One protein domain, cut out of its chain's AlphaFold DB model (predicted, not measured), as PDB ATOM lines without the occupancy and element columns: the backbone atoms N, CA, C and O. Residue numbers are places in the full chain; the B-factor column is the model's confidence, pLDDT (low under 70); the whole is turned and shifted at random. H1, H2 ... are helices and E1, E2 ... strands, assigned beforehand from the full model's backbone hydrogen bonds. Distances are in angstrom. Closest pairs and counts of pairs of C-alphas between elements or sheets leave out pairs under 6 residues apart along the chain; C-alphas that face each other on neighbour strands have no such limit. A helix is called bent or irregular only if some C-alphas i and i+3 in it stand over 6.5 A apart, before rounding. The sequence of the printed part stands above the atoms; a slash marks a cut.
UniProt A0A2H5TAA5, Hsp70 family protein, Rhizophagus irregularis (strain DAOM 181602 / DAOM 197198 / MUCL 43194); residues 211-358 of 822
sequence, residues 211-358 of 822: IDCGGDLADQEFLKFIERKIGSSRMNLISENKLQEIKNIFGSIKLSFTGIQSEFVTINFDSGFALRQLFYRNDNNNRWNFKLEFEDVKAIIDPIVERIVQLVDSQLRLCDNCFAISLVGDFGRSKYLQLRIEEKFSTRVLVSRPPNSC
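AT A GLANCE: This is residues 211 to 358 of the 822 residues of the protein "Hsp70 family protein" of Rhizophagus irregularis (strain DAOM 181602 / DAOM 197198 / MUCL 43194) (UniProt A0A2H5TAA5). At one end of a long, loose body is a tiny parallel sheet of two strands, E1 and E2, with H6 packed on it and the long helix H5 beyond H6. From H5 the body continues into H1 and H3, set steeply to each other, with short H2 and H4 farther along; residues 281 to 286 of a long loop stick out at the far end. The 148 printed residues, mostly helix by class, hold six named helices and two named strands in the order H1 H2 H3 H4 H5 E1 H6 E2. The whole is loose, with a radius of gyration of the C-alphas of 18.2 A and spans of 66 by 32 by 25 A.

IN THESE COORDINATES: Start at C-alpha 322, (66.693, 105.994, 89.919), where E1, residues 322 to 328, begins its 17.1 A; its partner E2 is residues 350 to 352. Between them is H6, residues 335 to 345, 15.4 A. H5, residues 294 to 317, runs 32.5 A to C-alpha 317 at (75.479, 103.164, 89.462), with a kink of 43 degrees near residue 301; it is only just irregular, C-alphas 300 and 303 being 6.9 A apart. Find H1, residues 215 to 230, from C-alpha 215 at (81.348, 120.446, 106.133) over 22.9 A, then H2, residues 232 to 235, and H3, residues 240 to 256, 24.6 A. H4, residues 274 to 277, is irregular, with C-alphas 274 and 277 7.3 A apart.

HOW THE PARTS SIT: Look first at E1 and E2, parallel at 22 degrees: N 325 and O 350 are 2.8 A apart and N 352 and O 325 2.8 A, within hydrogen-bond range. E1, H6 and E2 form a strand-helix-strand unit, two parallel neighbour strands with a helix between, and its crossover is right-handed. The closest C-alphas of H6 and E2 are those of Glu 342 and Val 351, 6.2 A. H5 touches H6 with residues 305 to 309 alone, closest at the C-alphas of Val 305 and Leu 337, 5.8 A, at a steep tilt of 38 degrees, the same way. H1 touches H5 at a shallow tilt of 27 degrees, opposite ways; their closest C-alphas are those of Ala 218 and Ile 301, 5.8 A. The hub, H3, touches H1 at a steep tilt of 65 degrees, closest at Asp 219 and Lys 247, C-alphas 5.8 A apart. H3 and H6 touch only at their ends, C-alphas 256 and 335 being 6.0 A apart. H3 and H4 only just touch, with 3 pairs of C-alphas within 8 A, the closest those of Lys 242 and Ala 274, 7.8 A. H2 is close to H1 but not clearly touching: the C-alphas of Glu 227 and Met 235 are 5.8 A apart. In H1, H3 and H6 every O i to N i+4 pair is within hydrogen-bond range, in H5 18 of 20; H2 and H4 are too short for such a pair.

THE WHOLE: The C-alphas farthest apart are those of Asn 284 and Asn 321, 66.6 A. The printed part has no cut. The links H3 to H4 and H4 to H5 are long; between them residues 267 to 268 pair with 291 to 292, antiparallel. Mean pLDDT of the printed part is 83.2; residues 234, 241 and 270 to 289 are under 70.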
ATOM      1  N   ILE A 211      82.194 108.400 106.713       78.62
ATOM      2  CA  ILE A 211      82.718 109.151 107.862       78.62
ATOM      3  C   ILE A 211      83.884 110.040 107.393       78.62
ATOM      4  O   ILE A 211      84.552 109.737 106.397       78.62
ATOM      5  N   ASP A 212      84.113 111.149 108.094       76.31
ATOM      6  CA  ASP A 212      85.117 112.163 107.755       76.31
ATOM      7  C   ASP A 212      84.889 112.723 106.347       76.31
ATOM      8  O   ASP A 212      85.809 112.876 105.540       76.31
ATOM      9  N   CYS A 213      83.625 112.976 106.022       74.81
ATOM     10  CA  CYS A 213      83.188 113.548 104.761       74.81
ATOM     11  C   CYS A 213      82.065 114.541 105.066       74.81
ATOM     12  O   CYS A 213      81.083 114.177 105.706       74.81
ATOM     13  N   GLY A 214      82.207 115.800 104.642       80.19
ATOM     14  CA  GLY A 214      81.212 116.835 104.921       80.19
ATOM     15  C   GLY A 214      81.811 118.207 105.210       80.19
ATOM     16  O   GLY A 214      82.956 118.504 104.859       80.19
ATOM     17  N   GLY A 215      81.002 119.059 105.836       82.00
ATOM     18  CA  GLY A 215      81.348 120.446 106.133       82.00
ATOM     19  C   GLY A 215      82.511 120.621 107.115       82.00
ATOM     20  O   GLY A 215      83.311 121.534 106.910       82.00
ATOM     21  N   ASP A 216      82.634 119.781 108.139       85.19
ATOM     22  CA  ASP A 216      83.650 119.912 109.192       85.19
ATOM     23  C   ASP A 216      85.051 119.594 108.666       85.19
ATOM     24  O   ASP A 216      86.022 120.230 109.074       85.19
ATOM     25  N   LEU A 217      85.170 118.678 107.699       86.56
ATOM     26  CA  LEU A 217      86.443 118.426 107.021       86.56
ATOM     27  C   LEU A 217      86.929 119.686 106.285       86.56
ATOM     28  O   LEU A 217      88.118 119.992 106.306       86.56
ATOM     29  N   ALA A 218      86.010 120.458 105.695       88.19
ATOM     30  CA  ALA A 218      86.356 121.726 105.050       88.19
ATOM     31  C   ALA A 218      86.823 122.752 106.084       88.19
ATOM     32  O   ALA A 218      87.775 123.490 105.836       88.19
ATOM     33  N   ASP A 219      86.193 122.766 107.259       89.56
ATOM     34  CA  ASP A 219      86.596 123.638 108.358       89.56
ATOM     35  C   ASP A 219      87.987 123.248 108.886       89.56
ATOM     36  O   ASP A 219      88.811 124.121 109.151       89.56
ATOM     37  N   GLN A 220      88.302 121.952 108.976       89.25
ATOM     38  CA  GLN A 220      89.634 121.464 109.351       89.25
ATOM     39  C   GLN A 220      90.705 121.823 108.312       89.25
ATOM     40  O   GLN A 220      91.781 122.293 108.683       89.25
ATOM     41  N   GLU A 221      90.429 121.637 107.020       90.69
ATOM     42  CA  GLU A 221      91.354 122.030 105.952       90.69
ATOM     43  C   GLU A 221      91.559 123.550 105.909       90.69
ATOM     44  O   GLU A 221      92.679 124.018 105.692       90.69
ATOM     45  N   PHE A 222      90.527 124.336 106.224       90.56
ATOM     46  CA  PHE A 222      90.664 125.778 106.404       90.56
ATOM     47  C   PHE A 222      91.546 126.144 107.605       90.56
ATOM     48  O   PHE A 222      92.398 127.027 107.496       90.56
ATOM     49  N   LEU A 223      91.421 125.444 108.738       89.12
ATOM     50  CA  LEU A 223      92.321 125.652 109.876       89.12
ATOM     51  C   LEU A 223      93.772 125.286 109.534       89.12
ATOM     52  O   LEU A 223      94.674 126.048 109.879       89.12
ATOM     53  N   LYS A 224      94.011 124.195 108.794       90.88
ATOM     54  CA  LYS A 224      95.350 123.842 108.285       90.88
ATOM     55  C   LYS A 224      95.882 124.895 107.317       90.88
ATOM     56  O   LYS A 224      97.073 125.202 107.324       90.88
ATOM     57  N   PHE A 225      95.020 125.462 106.475       88.94
ATOM     58  CA  PHE A 225      95.385 126.566 105.591       88.94
ATOM     59  C   PHE A 225      95.837 127.797 106.390       88.94
ATOM     60  O   PHE A 225      96.897 128.354 106.097       88.94
ATOM     61  N   ILE A 226      95.094 128.180 107.434       83.62
ATOM     62  CA  ILE A 226      95.493 129.261 108.349       83.62
ATOM     63  C   ILE A 226      96.818 128.920 109.033       83.62
ATOM     64  O   ILE A 226      97.731 129.746 109.028       83.62
ATOM     65  N   GLU A 227      96.957 127.709 109.572       85.94
ATOM     66  CA  GLU A 227      98.170 127.248 110.251       85.94
ATOM     67  C   GLU A 227      99.404 127.355 109.346       85.94
ATOM     68  O   GLU A 227     100.431 127.877 109.773       85.94
ATOM     69  N   ARG A 228      99.304 126.959 108.070       86.88
ATOM     70  CA  ARG A 228     100.396 127.110 107.088       86.88
ATOM     71  C   ARG A 228     100.789 128.571 106.858       86.88
ATOM     72  O   ARG A 228     101.943 128.842 106.538       86.88
ATOM     73  N   LYS A 229      99.852 129.512 107.004       80.31
ATOM     74  CA  LYS A 229     100.086 130.951 106.792       80.31
ATOM     75  C   LYS A 229     100.653 131.643 108.036       80.31
ATOM     76  O   LYS A 229     101.470 132.550 107.887       80.31
ATOM     77  N   ILE A 230     100.242 131.239 109.243       75.19
ATOM     78  CA  ILE A 230     100.653 131.889 110.508       75.19
ATOM     79  C   ILE A 230     101.723 131.123 111.300       75.19
ATOM     80  O   ILE A 230     102.347 131.706 112.188       75.19
ATOM     81  N   GLY A 231     101.940 129.848 110.975       78.50
ATOM     82  CA  GLY A 231     102.830 128.913 111.661       78.50
ATOM     83  C   GLY A 231     102.189 128.219 112.873       78.50
ATOM     84  O   GLY A 231     101.457 128.837 113.651       78.50
ATOM     85  N   SER A 232     102.538 126.945 113.091       80.25
ATOM     86  CA  SER A 232     101.992 126.091 114.164       80.25
ATOM     87  C   SER A 232     102.155 126.682 115.567       80.25
ATOM     88  O   SER A 232     101.240 126.613 116.383       80.25
ATOM     89  N   SER A 233     103.277 127.356 115.850       74.69
ATOM     90  CA  SER A 233     103.518 127.982 117.160       74.69
ATOM     91  C   SER A 233     102.479 129.046 117.520       74.69
ATOM     92  O   SER A 233     102.196 129.231 118.697       74.69
ATOM     93  N   ARG A 234     101.913 129.750 116.530       69.19
ATOM     94  CA  ARG A 234     100.859 130.753 116.754       69.19
ATOM     95  C   ARG A 234      99.472 130.139 116.741       69.19
ATOM     96  O   ARG A 234      98.622 130.585 117.502       69.19
ATOM     97  N   MET A 235      99.264 129.114 115.916       76.50
ATOM     98  CA  MET A 235      98.019 128.352 115.896       76.50
ATOM     99  C   MET A 235      97.704 127.764 117.280       76.50
ATOM    100  O   MET A 235      96.573 127.856 117.746       76.50
ATOM    101  N   ASN A 236      98.733 127.294 117.991       78.00
ATOM    102  CA  ASN A 236      98.612 126.765 119.352       78.00
ATOM    103  C   ASN A 236      98.300 127.831 120.424       78.00
ATOM    104  O   ASN A 236      97.944 127.477 121.543       78.00
ATOM    105  N   LEU A 237      98.437 129.128 120.115       73.19
ATOM    106  CA  LEU A 237      98.082 130.232 121.023       73.19
ATOM    107  C   LEU A 237      96.612 130.668 120.874       73.19
ATOM    108  O   LEU A 237      96.145 131.533 121.619       73.19
ATOM    109  N   ILE A 238      95.882 130.112 119.901       73.88
ATOM    110  CA  ILE A 238      94.467 130.413 119.678       73.88
ATOM    111  C   ILE A 238      93.629 129.579 120.649       73.88
ATOM    112  O   ILE A 238      93.684 128.355 120.630       73.88
ATOM    113  N   SER A 239      92.817 130.238 121.479       73.19
ATOM    114  CA  SER A 239      91.863 129.534 122.341       73.19
ATOM    115  C   SER A 239      90.777 128.825 121.525       73.19
ATOM    116  O   SER A 239      90.387 129.293 120.454       73.19
ATOM    117  N   GLU A 240      90.219 127.736 122.058       72.94
ATOM    118  CA  GLU A 240      89.159 126.965 121.387       72.94
ATOM    119  C   GLU A 240      87.945 127.821 120.996       72.94
ATOM    120  O   GLU A 240      87.452 127.714 119.875       72.94
ATOM    121  N   ASN A 241      87.526 128.754 121.857       68.44
ATOM    122  CA  ASN A 241      86.438 129.690 121.549       68.44
ATOM    123  C   ASN A 241      86.724 130.515 120.284       68.44
ATOM    124  O   ASN A 241      85.853 130.683 119.433       68.44
ATOM    125  N   LYS A 242      87.967 130.988 120.122       73.00
ATOM    126  CA  LYS A 242      88.383 131.742 118.933       73.00
ATOM    127  C   LYS A 242      88.487 130.843 117.704       73.00
ATOM    128  O   LYS A 242      88.102 131.266 116.619       73.00
ATOM    129  N   LEU A 243      88.955 129.601 117.853       76.38
ATOM    130  CA  LEU A 243      88.926 128.622 116.760       76.38
ATOM    131  C   LEU A 243      87.492 128.371 116.282       76.38
ATOM    132  O   LEU A 243      87.256 128.304 115.077       76.38
ATOM    133  N   GLN A 244      86.522 128.300 117.195       75.44
ATOM    134  CA  GLN A 244      85.118 128.129 116.832       75.44
ATOM    135  C   GLN A 244      84.550 129.351 116.096       75.44
ATOM    136  O   GLN A 244      83.826 129.189 115.116       75.44
ATOM    137  N   GLU A 245      84.904 130.573 116.503       75.56
ATOM    138  CA  GLU A 245      84.545 131.786 115.755       75.56
ATOM    139  C   GLU A 245      85.109 131.767 114.328       75.56
ATOM    140  O   GLU A 245      84.392 132.078 113.375       75.56
ATOM    141  N   ILE A 246      86.365 131.341 114.163       78.56
ATOM    142  CA  ILE A 246      87.016 131.195 112.853       78.56
ATOM    143  C   ILE A 246      86.260 130.191 111.979       78.56
ATOM    144  O   ILE A 246      85.950 130.495 110.823       78.56
ATOM    145  N   LYS A 247      85.911 129.023 112.535       83.38
ATOM    146  CA  LYS A 247      85.092 128.018 111.841       83.38
ATOM    147  C   LYS A 247      83.726 128.578 111.446       83.38
ATOM    148  O   LYS A 247      83.299 128.376 110.317       83.38
ATOM    149  N   ASN A 248      83.062 129.340 112.318       81.06
ATOM    150  CA  ASN A 248      81.753 129.935 112.021       81.06
ATOM    151  C   ASN A 248      81.817 130.936 110.852       81.06
ATOM    152  O   ASN A 248      80.922 130.961 110.000       81.06
ATOM    153  N   ILE A 249      82.882 131.745 110.788       81.94
ATOM    154  CA  ILE A 249      83.120 132.664 109.667       81.94
ATOM    155  C   ILE A 249      83.298 131.861 108.376       81.94
ATOM    156  O   ILE A 249      82.600 132.114 107.391       81.94
ATOM    157  N   PHE A 250      84.181 130.858 108.391       87.38
ATOM    158  CA  PHE A 250      84.413 130.024 107.218       87.38
ATOM    159  C   PHE A 250      83.177 129.226 106.805       87.38
ATOM    160  O   PHE A 250      82.912 129.114 105.615       87.38
ATOM    161  N   GLY A 251      82.346 128.783 107.747       87.88
ATOM    162  CA  GLY A 251      81.075 128.122 107.461       87.88
ATOM    163  C   GLY A 251      80.163 128.961 106.559       87.88
ATOM    164  O   GLY A 251      79.566 128.436 105.620       87.88
ATOM    165  N   SER A 252      80.115 130.281 106.765       86.31
ATOM    166  CA  SER A 252      79.343 131.191 105.902       86.31
ATOM    167  C   SER A 252      79.947 131.316 104.500       86.31
ATOM    168  O   SER A 252      79.221 131.320 103.502       86.31
ATOM    169  N   ILE A 253      81.279 131.366 104.411       89.62
ATOM    170  CA  ILE A 253      82.027 131.409 103.145       89.62
ATOM    171  C   ILE A 253      81.789 130.113 102.365       89.62
ATOM    172  O   ILE A 253      81.347 130.142 101.223       89.62
ATOM    173  N   LYS A 254      81.974 128.971 103.022       91.06
ATOM    174  CA  LYS A 254      81.770 127.614 102.508       91.06
ATOM    175  C   LYS A 254      80.371 127.391 101.929       91.06
ATOM    176  O   LYS A 254      80.223 126.750 100.888       91.06
ATOM    177  N   LEU A 255      79.335 127.911 102.591       90.62
ATOM    178  CA  LEU A 255      77.954 127.780 102.120       90.62
ATOM    179  C   LEU A 255      77.623 128.723 100.954       90.62
ATOM    180  O   LEU A 255      76.818 128.367 100.093       90.62
ATOM    181  N   SER A 256      78.221 129.918 100.927       91.50
ATOM    182  CA  SER A 256      77.972 130.930  99.892       91.50
ATOM    183  C   SER A 256      78.856 130.785  98.652       91.50
ATOM    184  O   SER A 256      78.464 131.280  97.596       91.50
ATOM    185  N   PHE A 257      79.989 130.088  98.760       94.56
ATOM    186  CA  PHE A 257      80.901 129.799  97.658       94.56
ATOM    187  C   PHE A 257      80.186 129.027  96.545       94.56
ATOM    188  O   PHE A 257      79.575 127.988  96.801       94.56
ATOM    189  N   THR A 258      80.263 129.537  95.314       93.94
ATOM    190  CA  THR A 258      79.600 128.954  94.134       93.94
ATOM    191  C   THR A 258      80.559 128.202  93.219       93.94
ATOM    192  O   THR A 258      80.108 127.472  92.346       93.94
ATOM    193  N   GLY A 259      81.874 128.353  93.403       93.00
ATOM    194  CA  GLY A 259      82.870 127.822  92.470       93.00
ATOM    195  C   GLY A 259      82.963 128.581  91.144       93.00
ATOM    196  O   GLY A 259      83.715 128.161  90.269       93.00
ATOM    197  N   ILE A 260      82.253 129.704  90.999       93.50
ATOM    198  CA  ILE A 260      82.290 130.565  89.814       93.50
ATOM    199  C   ILE A 260      83.169 131.783  90.118       93.50
ATOM    200  O   ILE A 260      82.826 132.599  90.973       93.50
ATOM    201  N   GLN A 261      84.291 131.927  89.402       92.56
ATOM    202  CA  GLN A 261      85.274 133.000  89.634       92.56
ATOM    203  C   GLN A 261      84.632 134.393  89.646       92.56
ATOM    204  O   GLN A 261      84.914 135.198  90.526       92.56
ATOM    205  N   SER A 262      83.761 134.680  88.673       91.75
ATOM    206  CA  SER A 262      83.146 136.001  88.498       91.75
ATOM    207  C   SER A 262      82.172 136.387  89.612       91.75
ATOM    208  O   SER A 262      81.828 137.559  89.731       91.75
ATOM    209  N   GLU A 263      81.713 135.422  90.410       91.06
ATOM    210  CA  GLU A 263      80.806 135.646  91.541       91.06
ATOM    211  C   GLU A 263      81.549 135.742  92.880       91.06
ATOM    212  O   GLU A 263      80.950 136.084  93.902       91.06
ATOM    213  N   PHE A 264      82.848 135.430  92.896       91.75
ATOM    214  CA  PHE A 264      83.640 135.422  94.113       91.75
ATOM    215  C   PHE A 264      84.218 136.802  94.417       91.75
ATOM    216  O   PHE A 264      84.868 137.433  93.586       91.75
ATOM    217  N   VAL A 265      84.032 137.246  95.658       87.00
ATOM    218  CA  VAL A 265      84.627 138.479  96.175       87.00
ATOM    219  C   VAL A 265      85.731 138.102  97.152       87.00
ATOM    220  O   VAL A 265      85.465 137.415  98.138       87.00
ATOM    221  N   THR A 266      86.958 138.570  96.898       85.06
ATOM    222  CA  THR A 266      88.102 138.355  97.795       85.06
ATOM    223  C   THR A 266      87.769 138.806  99.208       85.06
ATOM    224  O   THR A 266      87.369 139.950  99.444       85.06
ATOM    225  N   ILE A 267      87.976 137.907 100.166       83.44
ATOM    226  CA  ILE A 267      87.611 138.150 101.555       83.44
ATOM    227  C   ILE A 267      88.838 138.697 102.270       83.44
ATOM    228  O   ILE A 267      89.804 137.978 102.527       83.44
ATOM    229  N   ASN A 268      88.800 139.994 102.570       74.25
ATOM    230  CA  ASN A 268      89.836 140.664 103.344       74.25
ATOM    231  C   ASN A 268      89.495 140.570 104.831       74.25
ATOM    232  O   ASN A 268      88.507 141.146 105.292       74.25
ATOM    233  N   PHE A 269      90.345 139.908 105.602       70.88
ATOM    234  CA  PHE A 269      90.236 139.855 107.056       70.88
ATOM    235  C   PHE A 269      90.912 141.087 107.676       70.88
ATOM    236  O   PHE A 269      91.816 140.969 108.499       70.88
ATOM    237  N   ASP A 270      90.493 142.288 107.268       54.94
ATOM    238  CA  ASP A 270      91.059 143.541 107.768       54.94
ATOM    239  C   ASP A 270      90.204 144.145 108.887       54.94
ATOM    240  O   ASP A 270      89.083 144.607 108.694       54.94
ATOM    241  N   SER A 271      90.795 144.228 110.080       48.62
ATOM    242  CA  SER A 271      90.482 145.192 111.148       48.62
ATOM    243  C   SER A 271      89.089 145.193 111.816       48.62
ATOM    244  O   SER A 271      88.946 145.915 112.807       48.62
ATOM    245  N   GLY A 272      88.123 144.379 111.376       47.81
ATOM    246  CA  GLY A 272      86.764 144.302 111.955       47.81
ATOM    247  C   GLY A 272      86.330 142.939 112.517       47.81
ATOM    248  O   GLY A 272      85.376 142.878 113.283       47.81
ATOM    249  N   PHE A 273      87.032 141.852 112.188       53.91
ATOM    250  CA  PHE A 273      86.730 140.509 112.696       53.91
ATOM    251  C   PHE A 273      87.527 140.213 113.981       53.91
ATOM    252  O   PHE A 273      88.633 140.730 114.160       53.91
ATOM    253  N   ALA A 274      86.998 139.355 114.864       51.31
ATOM    254  CA  ALA A 274      87.565 138.957 116.170       51.31
ATOM    255  C   ALA A 274      89.025 138.427 116.140       51.31
ATOM    256  O   ALA A 274      89.671 138.240 117.170       51.31
ATOM    257  N   LEU A 275      89.593 138.276 114.944       54.62
ATOM    258  CA  LEU A 275      90.975 137.914 114.645       54.62
ATOM    259  C   LEU A 275      92.027 138.985 114.998       54.62
ATOM    260  O   LEU A 275      93.219 138.686 114.956       54.62
ATOM    261  N   ARG A 276      91.641 140.213 115.384       53.22
ATOM    262  CA  ARG A 276      92.583 141.312 115.715       53.22
ATOM    263  C   ARG A 276      93.703 140.920 116.688       53.22
ATOM    264  O   ARG A 276      94.820 141.396 116.537       53.22
ATOM    265  N   GLN A 277      93.425 140.069 117.678       51.28
ATOM    266  CA  GLN A 277      94.416 139.686 118.694       51.28
ATOM    267  C   GLN A 277      95.409 138.609 118.228       51.28
ATOM    268  O   GLN A 277      96.415 138.396 118.892       51.28
ATOM    269  N   LEU A 278      95.144 137.929 117.108       52.03
ATOM    270  CA  LEU A 278      95.988 136.840 116.600       52.03
ATOM    271  C   LEU A 278      97.094 137.327 115.652       52.03
ATOM    272  O   LEU A 278      98.082 136.629 115.441       52.03
ATOM    273  N   PHE A 279      96.938 138.539 115.108       54.03
ATOM    274  CA  PHE A 279      97.779 139.081 114.037       54.03
ATOM    275  C   PHE A 279      98.528 140.379 114.402       54.03
ATOM    276  O   PHE A 279      99.211 140.942 113.547       54.03
ATOM    277  N   TYR A 280      98.439 140.862 115.649       47.19
ATOM    278  CA  TYR A 280      99.198 142.030 116.120       47.19
ATOM    279  C   TYR A 280     100.518 141.619 116.787       47.19
ATOM    280  O   TYR A 280     100.546 140.796 117.699       47.19
ATOM    281  N   ARG A 281     101.621 142.233 116.345       42.62
ATOM    282  CA  ARG A 281     102.932 142.189 117.007       42.62
ATOM    283  C   ARG A 281     103.055 143.400 117.942       42.62
ATOM    284  O   ARG A 281     102.580 144.477 117.592       42.62
ATOM    285  N   ASN A 282     103.752 143.239 119.068       44.50
ATOM    286  CA  ASN A 282     104.235 144.355 119.897       44.50
ATOM    287  C   ASN A 282     105.400 145.134 119.249       44.50
ATOM    288  O   ASN A 282     105.852 146.121 119.819       44.50
ATOM    289  N   ASP A 283     105.860 144.739 118.057       45.66
ATOM    290  CA  ASP A 283     106.817 145.530 117.283       45.66
ATOM    291  C   ASP A 283     106.059 146.381 116.264       45.66
ATOM    292  O   ASP A 283     105.353 145.866 115.390       45.66
ATOM    293  N   ASN A 284     106.202 147.694 116.408       47.34
ATOM    294  CA  ASN A 284     105.546 148.715 115.603       47.34
ATOM    295  C   ASN A 284     105.640 148.434 114.082       47.34
ATOM    296  O   ASN A 284     106.734 148.306 113.538       47.34
ATOM    297  N   ASN A 285     104.467 148.439 113.425       46.50
ATOM    298  CA  ASN A 285     104.180 148.654 111.988       46.50
ATOM    299  C   ASN A 285     103.784 147.519 111.019       46.50
ATOM    300  O   ASN A 285     103.418 147.861 109.898       46.50
ATOM    301  N   ASN A 286     103.661 146.240 111.394       45.75
ATOM    302  CA  ASN A 286     103.127 145.236 110.445       45.75
ATOM    303  C   ASN A 286     101.717 144.748 110.812       45.75
ATOM    304  O   ASN A 286     101.560 143.777 111.552       45.75
ATOM    305  N   ARG A 287     100.685 145.400 110.253       51.09
ATOM    306  CA  ARG A 287      99.334 144.818 110.140       51.09
ATOM    307  C   ARG A 287      99.388 143.697 109.099       51.09
ATOM    308  O   ARG A 287      99.816 143.932 107.974       51.09
ATOM    309  N   TRP A 288      99.000 142.483 109.478       52.59
ATOM    310  CA  TRP A 288      98.883 141.371 108.534       52.59
ATOM    311  C   TRP A 288      97.499 141.408 107.893       52.59
ATOM    312  O   TRP A 288      96.513 141.054 108.536       52.59
ATOM    313  N   ASN A 289      97.431 141.819 106.629       59.47
ATOM    314  CA  ASN A 289      96.207 141.730 105.839       59.47
ATOM    315  C   ASN A 289      96.092 140.294 105.316       59.47
ATOM    316  O   ASN A 289      96.720 139.935 104.318       59.47
ATOM    317  N   PHE A 290      95.327 139.452 106.009       71.06
ATOM    318  CA  PHE A 290      95.026 138.107 105.527       71.06
ATOM    319  C   PHE A 290      93.900 138.190 104.491       71.06
ATOM    320  O   PHE A 290      92.812 138.694 104.780       71.06
ATOM    321  N   LYS A 291      94.181 137.731 103.271       79.50
ATOM    322  CA  LYS A 291      93.225 137.678 102.165       79.50
ATOM    323  C   LYS A 291      92.951 136.229 101.820       79.50
ATOM    324  O   LYS A 291      93.882 135.430 101.784       79.50
ATOM    325  N   LEU A 292      91.685 135.924 101.579       86.06
ATOM    326  CA  LEU A 292      91.252 134.624 101.092       86.06
ATOM    327  C   LEU A 292      90.727 134.801  99.667       86.06
ATOM    328  O   LEU A 292      89.722 135.490  99.447       86.06
ATOM    329  N   GLU A 293      91.466 134.242  98.713       91.00
ATOM    330  CA  GLU A 293      91.192 134.338  97.278       91.00
ATOM    331  C   GLU A 293      90.352 133.147  96.795       91.00
ATOM    332  O   GLU A 293      90.114 132.189  97.537       91.00
ATOM    333  N   PHE A 294      89.852 133.218  95.559       93.94
ATOM    334  CA  PHE A 294      88.972 132.181  95.013       93.94
ATOM    335  C   PHE A 294      89.670 130.820  95.009       93.94
ATOM    336  O   PHE A 294      89.100 129.814  95.426       93.94
ATOM    337  N   GLU A 295      90.922 130.809  94.568       95.12
ATOM    338  CA  GLU A 295      91.769 129.639  94.415       95.12
ATOM    339  C   GLU A 295      92.052 128.989  95.772       95.12
ATOM    340  O   GLU A 295      92.065 127.761  95.861       95.12
ATOM    341  N   ASP A 296      92.188 129.787  96.838       93.19
ATOM    342  CA  ASP A 296      92.345 129.284  98.204       93.19
ATOM    343  C   ASP A 296      91.076 128.551  98.664       93.19
ATOM    344  O   ASP A 296      91.138 127.406  99.114       93.19
ATOM    345  N   VAL A 297      89.904 129.189  98.518       93.62
ATOM    346  CA  VAL A 297      88.618 128.589  98.914       93.62
ATOM    347  C   VAL A 297      88.328 127.342  98.085       93.62
ATOM    348  O   VAL A 297      87.917 126.316  98.633       93.62
ATOM    349  N   LYS A 298      88.589 127.399  96.775       95.25
ATOM    350  CA  LYS A 298      88.417 126.255  95.883       95.25
ATOM    351  C   LYS A 298      89.337 125.111  96.290       95.25
ATOM    352  O   LYS A 298      88.850 123.999  96.439       95.25
ATOM    353  N   ALA A 299      90.625 125.354  96.527       95.06
ATOM    354  CA  ALA A 299      91.569 124.303  96.912       95.06
ATOM    355  C   ALA A 299      91.174 123.583  98.216       95.06
ATOM    356  O   ALA A 299      91.458 122.398  98.368       95.06
ATOM    357  N   ILE A 300      90.500 124.283  99.133       94.00
ATOM    358  CA  ILE A 300      90.003 123.716 100.394       94.00
ATOM    359  C   ILE A 300      88.733 122.881 100.176       94.00
ATOM    360  O   ILE A 300      88.617 121.778 100.704       94.00
ATOM    361  N   ILE A 301      87.761 123.405  99.421       93.25
ATOM    362  CA  ILE A 301      86.417 122.813  99.325       93.25
ATOM    363  C   ILE A 301      86.326 121.748  98.220       93.25
ATOM    364  O   ILE A 301      85.600 120.762  98.364       93.25
ATOM    365  N   ASP A 302      87.053 121.920  97.118       94.50
ATOM    366  CA  ASP A 302      86.955 121.083  95.917       94.50
ATOM    367  C   ASP A 302      87.246 119.595  96.157       94.50
ATOM    368  O   ASP A 302      86.433 118.777  95.724       94.50
ATOM    369  N   PRO A 303      88.294 119.199  96.911       93.75
ATOM    370  CA  PRO A 303      88.544 117.783  97.194       93.75
ATOM    371  C   PRO A 303      87.384 117.104  97.938       93.75
ATOM    372  O   PRO A 303      87.101 115.924  97.734       93.75
ATOM    373  N   ILE A 304      86.695 117.857  98.796       92.88
ATOM    374  CA  ILE A 304      85.588 117.362  99.619       92.88
ATOM    375  C   ILE A 304      84.338 117.203  98.759       92.88
ATOM    376  O   ILE A 304      83.684 116.163  98.805       92.88
ATOM    377  N   VAL A 305      84.033 118.210  97.937       94.94
ATOM    378  CA  VAL A 305      82.910 118.154  96.995       94.94
ATOM    379  C   VAL A 305      83.107 117.030  95.981       94.94
ATOM    380  O   VAL A 305      82.174 116.268  95.748       94.94
ATOM    381  N   GLU A 306      84.314 116.857  95.443       94.88
ATOM    382  CA  GLU A 306      84.609 115.785  94.491       94.88
ATOM    383  C   GLU A 306      84.425 114.393  95.120       94.88
ATOM    384  O   GLU A 306      83.827 113.513  94.501       94.88
ATOM    385  N   ARG A 307      84.824 114.203  96.387       93.62
ATOM    386  CA  ARG A 307      84.547 112.957  97.126       93.62
ATOM    387  C   ARG A 307      83.043 112.691  97.236       93.62
ATOM    388  O   ARG A 307      82.609 111.569  96.982       93.62
ATOM    389  N   ILE A 308      82.231 113.707  97.538       94.50
ATOM    390  CA  ILE A 308      80.764 113.564  97.605       94.50
ATOM    391  C   ILE A 308      80.181 113.223  96.230       94.50
ATOM    392  O   ILE A 308      79.373 112.304  96.120       94.50
ATOM    393  N   VAL A 309      80.620 113.901  95.167       95.94
ATOM    394  CA  VAL A 309      80.189 113.603  93.792       95.94
ATOM    395  C   VAL A 309      80.503 112.145  93.426       95.94
ATOM    396  O   VAL A 309      79.645 111.451  92.878       95.94
ATOM    397  N   GLN A 310      81.687 111.638  93.774       94.88
ATOM    398  CA  GLN A 310      82.076 110.243  93.523       94.88
ATOM    399  C   GLN A 310      81.244 109.232  94.321       94.88
ATOM    400  O   GLN A 310      80.900 108.165  93.795       94.88
ATOM    401  N   LEU A 311      80.886 109.559  95.567       94.69
ATOM    402  CA  LEU A 311      79.989 108.742  96.386       94.69
ATOM    403  C   LEU A 311      78.602 108.651  95.751       94.69
ATOM    404  O   LEU A 311      78.065 107.550  95.611       94.69
ATOM    405  N   VAL A 312      78.063 109.788  95.306       95.31
ATOM    406  CA  VAL A 312      76.764 109.858  94.630       95.31
ATOM    407  C   VAL A 312      76.786 109.074  93.320       95.31
ATOM    408  O   VAL A 312      75.899 108.253  93.105       95.31
ATOM    409  N   ASP A 313      77.814 109.229  92.478       95.19
ATOM    410  CA  ASP A 313      77.924 108.470  91.221       95.19
ATOM    411  C   ASP A 313      78.022 106.959  91.466       95.19
ATOM    412  O   ASP A 313      77.420 106.151  90.760       95.19
ATOM    413  N   SER A 314      78.763 106.557  92.497       93.62
ATOM    414  CA  SER A 314      78.893 105.151  92.873       93.62
ATOM    415  C   SER A 314      77.579 104.569  93.387       93.62
ATOM    416  O   SER A 314      77.239 103.450  93.014       93.62
ATOM    417  N   GLN A 315      76.821 105.312  94.196       93.19
ATOM    418  CA  GLN A 315      75.508 104.870  94.668       93.19
ATOM    419  C   GLN A 315      74.486 104.831  93.527       93.19
ATOM    420  O   GLN A 315      73.720 103.879  93.414       93.19
ATOM    421  N   LEU A 316      74.516 105.826  92.640       93.44
ATOM    422  CA  LEU A 316      73.631 105.901  91.484       93.44
ATOM    423  C   LEU A 316      73.873 104.748  90.501       93.44
ATOM    424  O   LEU A 316      72.915 104.198  89.972       93.44
ATOM    425  N   ARG A 317      75.131 104.337  90.290       92.12
ATOM    426  CA  ARG A 317      75.479 103.164  89.462       92.12
ATOM    427  C   ARG A 317      74.946 101.838  90.010       92.12
ATOM    428  O   ARG A 317      74.799 100.904  89.235       92.12
ATOM    429  N   LEU A 318      74.673 101.755  91.311       90.00
ATOM    430  CA  LEU A 318      74.080 100.577  91.953       90.00
ATOM    431  C   LEU A 318      72.545 100.634  92.003       90.00
ATOM    432  O   LEU A 318      71.907  99.654  92.381       90.00
ATOM    433  N   CYS A 319      71.945 101.778  91.664       89.81
ATOM    434  CA  CYS A 319      70.506 101.986  91.715       89.81
ATOM    435  C   CYS A 319      69.905 101.970  90.305       89.81
ATOM    436  O   CYS A 319      69.801 103.008  89.651       89.81
ATOM    437  N   ASP A 320      69.433 100.802  89.872       84.19
ATOM    438  CA  ASP A 320      68.684 100.684  88.618       84.19
ATOM    439  C   ASP A 320      67.400 101.523  88.666       84.19
ATOM    440  O   ASP A 320      66.632 101.415  89.633       84.19
ATOM    441  N   ASN A 321      67.156 102.302  87.605       86.31
ATOM    442  CA  ASN A 321      65.989 103.176  87.425       86.31
ATOM    443  C   ASN A 321      65.762 104.141  88.604       86.31
ATOM    444  O   ASN A 321      64.692 104.178  89.213       86.31
ATOM    445  N   CYS A 322      66.797 104.913  88.943       94.56
ATOM    446  CA  CYS A 322      66.693 105.994  89.919       94.56
ATOM    447  C   CYS A 322      65.948 107.196  89.316       94.56
ATOM    448  O   CYS A 322      66.394 107.765  88.326       94.56
ATOM    449  N   PHE A 323      64.836 107.590  89.929       96.25
ATOM    450  CA  PHE A 323      64.037 108.750  89.544       96.25
ATOM    451  C   PHE A 323      64.745 110.063  89.900       96.25
ATOM    452  O   PHE A 323      64.855 110.966  89.069       96.25
ATOM    453  N   ALA A 324      65.256 110.168  91.131       97.12
ATOM    454  CA  ALA A 324      65.832 111.411  91.628       97.12
ATOM    455  C   ALA A 324      66.961 111.220  92.643       97.12
ATOM    456  O   ALA A 324      67.005 110.242  93.388       97.12
ATOM    457  N   ILE A 325      67.820 112.230  92.735       97.00
ATOM    458  CA  ILE A 325      68.714 112.487  93.860       97.00
ATOM    459  C   ILE A 325      68.149 113.680  94.631       97.00
ATOM    460  O   ILE A 325      67.867 114.714  94.038       97.00
ATOM    461  N   SER A 326      68.004 113.566  95.947       96.50
ATOM    462  CA  SER A 326      67.552 114.651  96.818       96.50
ATOM    463  C   SER A 326      68.662 115.035  97.789       96.50
ATOM    464  O   SER A 326      68.998 114.260  98.685       96.50
ATOM    465  N   LEU A 327      69.236 116.226  97.606       95.62
ATOM    466  CA  LEU A 327      70.363 116.711  98.406       95.62
ATOM    467  C   LEU A 327      69.870 117.441  99.659       95.62
ATOM    468  O   LEU A 327      69.131 118.426  99.572       95.62
ATOM    469  N   VAL A 328      70.304 116.974 100.828       94.75
ATOM    470  CA  VAL A 328      69.921 117.520 102.133       94.75
ATOM    471  C   VAL A 328      71.108 117.631 103.100       94.75
ATOM    472  O   VAL A 328      72.250 117.416 102.703       94.75
ATOM    473  N   GLY A 329      70.855 118.056 104.341       90.56
ATOM    474  CA  GLY A 329      71.895 118.279 105.348       90.56
ATOM    475  C   GLY A 329      72.446 119.707 105.363       90.56
ATOM    476  O   GLY A 329      72.078 120.556 104.542       90.56
ATOM    477  N   ASP A 330      73.302 119.998 106.344       88.38
ATOM    478  CA  ASP A 330      73.909 121.321 106.528       88.38
ATOM    479  C   ASP A 330      74.846 121.685 105.381       88.38
ATOM    480  O   ASP A 330      74.697 122.750 104.775       88.38
ATOM    481  N   PHE A 331      75.761 120.781 105.025       91.00
ATOM    482  CA  PHE A 331      76.682 120.995 103.915       91.00
ATOM    483  C   PHE A 331      75.997 120.829 102.552       91.00
ATOM    484  O   PHE A 331      76.407 121.462 101.580       91.00
ATOM    485  N   GLY A 332      74.867 120.114 102.492       90.62
ATOM    486  CA  GLY A 332      74.005 120.036 101.303       90.62
ATOM    487  C   GLY A 332      73.444 121.391 100.844       90.62
ATOM    488  O   GLY A 332      72.950 121.521  99.725       90.62
ATOM    489  N   ARG A 333      73.537 122.431 101.685       90.50
ATOM    490  CA  ARG A 333      73.197 123.822 101.341       90.50
ATOM    491  C   ARG A 333      74.313 124.573 100.617       90.50
ATOM    492  O   ARG A 333      74.068 125.694 100.176       90.50
ATOM    493  N   SER A 334      75.522 124.015 100.541       92.88
ATOM    494  CA  SER A 334      76.628 124.646  99.823       92.88
ATOM    495  C   SER A 334      76.248 124.824  98.358       92.88
ATOM    496  O   SER A 334      75.924 123.853  97.670       92.88
ATOM    497  N   LYS A 335      76.286 126.074  97.881       94.31
ATOM    498  CA  LYS A 335      75.975 126.386  96.482       94.31
ATOM    499  C   LYS A 335      76.921 125.657  95.534       94.31
ATOM    500  O   LYS A 335      76.463 125.112  94.536       94.31
ATOM    501  N   TYR A 336      78.210 125.593  95.874       95.69
ATOM    502  CA  TYR A 336      79.189 124.869  95.075       95.69
ATOM    503  C   TYR A 336      78.862 123.375  94.984       95.69
ATOM    504  O   TYR A 336      78.793 122.841  93.883       95.69
ATOM    505  N   LEU A 337      78.566 122.707  96.106       95.19
ATOM    506  CA  LEU A 337      78.168 121.293  96.083       95.19
ATOM    507  C   LEU A 337      76.909 121.069  95.233       95.19
ATOM    508  O   LEU A 337      76.882 120.162  94.405       95.19
ATOM    509  N   GLN A 338      75.885 121.908  95.408       94.56
ATOM    510  CA  GLN A 338      74.651 121.831  94.623       94.56
ATOM    511  C   GLN A 338      74.918 121.953  93.122       94.56
ATOM    512  O   GLN A 338      74.422 121.129  92.357       94.56
ATOM    513  N   LEU A 339      75.724 122.935  92.713       95.62
ATOM    514  CA  LEU A 339      76.102 123.136  91.314       95.62
ATOM    515  C   LEU A 339      76.848 121.920  90.756       95.62
ATOM    516  O   LEU A 339      76.489 121.421  89.698       95.62
ATOM    517  N   ARG A 340      77.824 121.381  91.493       96.81
ATOM    518  CA  ARG A 340      78.617 120.221  91.051       96.81
ATOM    519  C   ARG A 340      77.781 118.945  90.910       96.81
ATOM    520  O   ARG A 340      78.001 118.175  89.976       96.81
ATOM    521  N   ILE A 341      76.811 118.722  91.802       96.38
ATOM    522  CA  ILE A 341      75.847 117.613  91.695       96.38
ATOM    523  C   ILE A 341      74.925 117.816  90.483       96.38
ATOM    524  O   ILE A 341      74.738 116.887  89.697       96.38
ATOM    525  N   GLU A 342      74.388 119.022  90.298       95.25
ATOM    526  CA  GLU A 342      73.515 119.361  89.167       95.25
ATOM    527  C   GLU A 342      74.236 119.159  87.823       95.25
ATOM    528  O   GLU A 342      73.748 118.428  86.962       95.25
ATOM    529  N   GLU A 343      75.440 119.716  87.667       95.38
ATOM    530  CA  GLU A 343      76.270 119.582  86.460       95.38
ATOM    531  C   GLU A 343      76.578 118.121  86.120       95.38
ATOM    532  O   GLU A 343      76.632 117.746  84.949       95.38
ATOM    533  N   LYS A 344      76.804 117.283  87.139       96.50
ATOM    534  CA  LYS A 344      77.211 115.891  86.939       96.50
ATOM    535  C   LYS A 344      76.039 114.955  86.638       96.50
ATOM    536  O   LYS A 344      76.236 113.984  85.903       96.50
ATOM    537  N   PHE A 345      74.864 115.190  87.228       96.50
ATOM    538  CA  PHE A 345      73.795 114.183  87.283       96.50
ATOM    539  C   PHE A 345      72.461 114.592  86.654       96.50
ATOM    540  O   PHE A 345      71.673 113.694  86.357       96.50
ATOM    541  N   SER A 346      72.216 115.878  86.388       93.94
ATOM    542  CA  SER A 346      70.933 116.373  85.845       93.94
ATOM    543  C   SER A 346      70.524 115.738  84.510       93.94
ATOM    544  O   SER A 346      69.339 115.623  84.210       93.94
ATOM    545  N   THR A 347      71.485 115.260  83.713       92.88
ATOM    546  CA  THR A 347      71.205 114.557  82.450       92.88
ATOM    547  C   THR A 347      70.767 113.102  82.639       92.88
ATOM    548  O   THR A 347      70.321 112.476  81.682       92.88
ATOM    549  N   ARG A 348      70.956 112.527  83.834       92.00
ATOM    550  CA  ARG A 348      70.674 111.115  84.152       92.00
ATOM    551  C   ARG A 348      69.482 110.953  85.087       92.00
ATOM    552  O   ARG A 348      68.773 109.963  84.961       92.00
ATOM    553  N   VAL A 349      69.304 111.873  86.034       95.44
ATOM    554  CA  VAL A 349      68.281 111.816  87.088       95.44
ATOM    555  C   VAL A 349      67.844 113.217  87.495       95.44
ATOM    556  O   VAL A 349      68.606 114.173  87.363       95.44
ATOM    557  N   LEU A 350      66.641 113.334  88.058       95.88
ATOM    558  CA  LEU A 350      66.180 114.587  88.651       95.88
ATOM    559  C   LEU A 350      67.031 114.937  89.880       95.88
ATOM    560  O   LEU A 350      67.172 114.125  90.792       95.88
ATOM    561  N   VAL A 351      67.550 116.162  89.951       96.19
ATOM    562  CA  VAL A 351      68.241 116.670  91.143       96.19
ATOM    563  C   VAL A 351      67.287 117.570  91.929       96.19
ATOM    564  O   VAL A 351      66.978 118.693  91.541       96.19
ATOM    565  N   SER A 352      66.804 117.066  93.062       95.25
ATOM    566  CA  SER A 352      65.925 117.781  93.984       95.25
ATOM    567  C   SER A 352      66.720 118.452  95.100       95.25
ATOM    568  O   SER A 352      67.631 117.869  95.695       95.25
ATOM    569  N   ARG A 353      66.347 119.697  95.410       92.81
ATOM    570  CA  ARG A 353      66.960 120.527  96.456       92.81
ATOM    571  C   ARG A 353      65.876 121.053  97.397       92.81
ATOM    572  O   ARG A 353      65.476 122.213  97.276       92.81
ATOM    573  N   PRO A 354      65.370 120.217  98.322       91.62
ATOM    574  CA  PRO A 354      64.357 120.646  99.276       91.62
ATOM    575  C   PRO A 354      64.796 121.909 100.039       91.62
ATOM    576  O   PRO A 354      65.901 121.934 100.594       91.62
ATOM    577  N   PRO A 355      63.957 122.956 100.137       88.69
ATOM    578  CA  PRO A 355      64.267 124.122 100.954       88.69
ATOM    579  C   PRO A 355      64.420 123.714 102.424       88.69
ATOM    580  O   PRO A 355      63.871 122.708 102.868       88.69
ATOM    581  N   ASN A 356      65.147 124.505 103.218       87.38
ATOM    582  CA  ASN A 356      65.385 124.224 104.645       87.38
ATOM    583  C   ASN A 356      65.942 122.811 104.924       87.38
ATOM    584  O   ASN A 356      65.640 122.216 105.964       87.38
ATOM    585  N   SER A 357      66.754 122.283 104.005       87.50
ATOM    586  CA  SER A 357      67.306 120.925 104.040       87.50
ATOM    587  C   SER A 357      68.065 120.564 105.322       87.50
ATOM    588  O   SER A 357      68.024 119.412 105.741       87.50
ATOM    589  N   CYS A 358      68.675 121.537 106.007       87.00
ATOM    590  CA  CYS A 358      69.338 121.336 107.305       87.00
ATOM    591  C   CYS A 358      68.380 120.924 108.441       87.00
ATOM    592  O   CYS A 358      68.809 120.471 109.496       87.00
TER     593      CYS A 358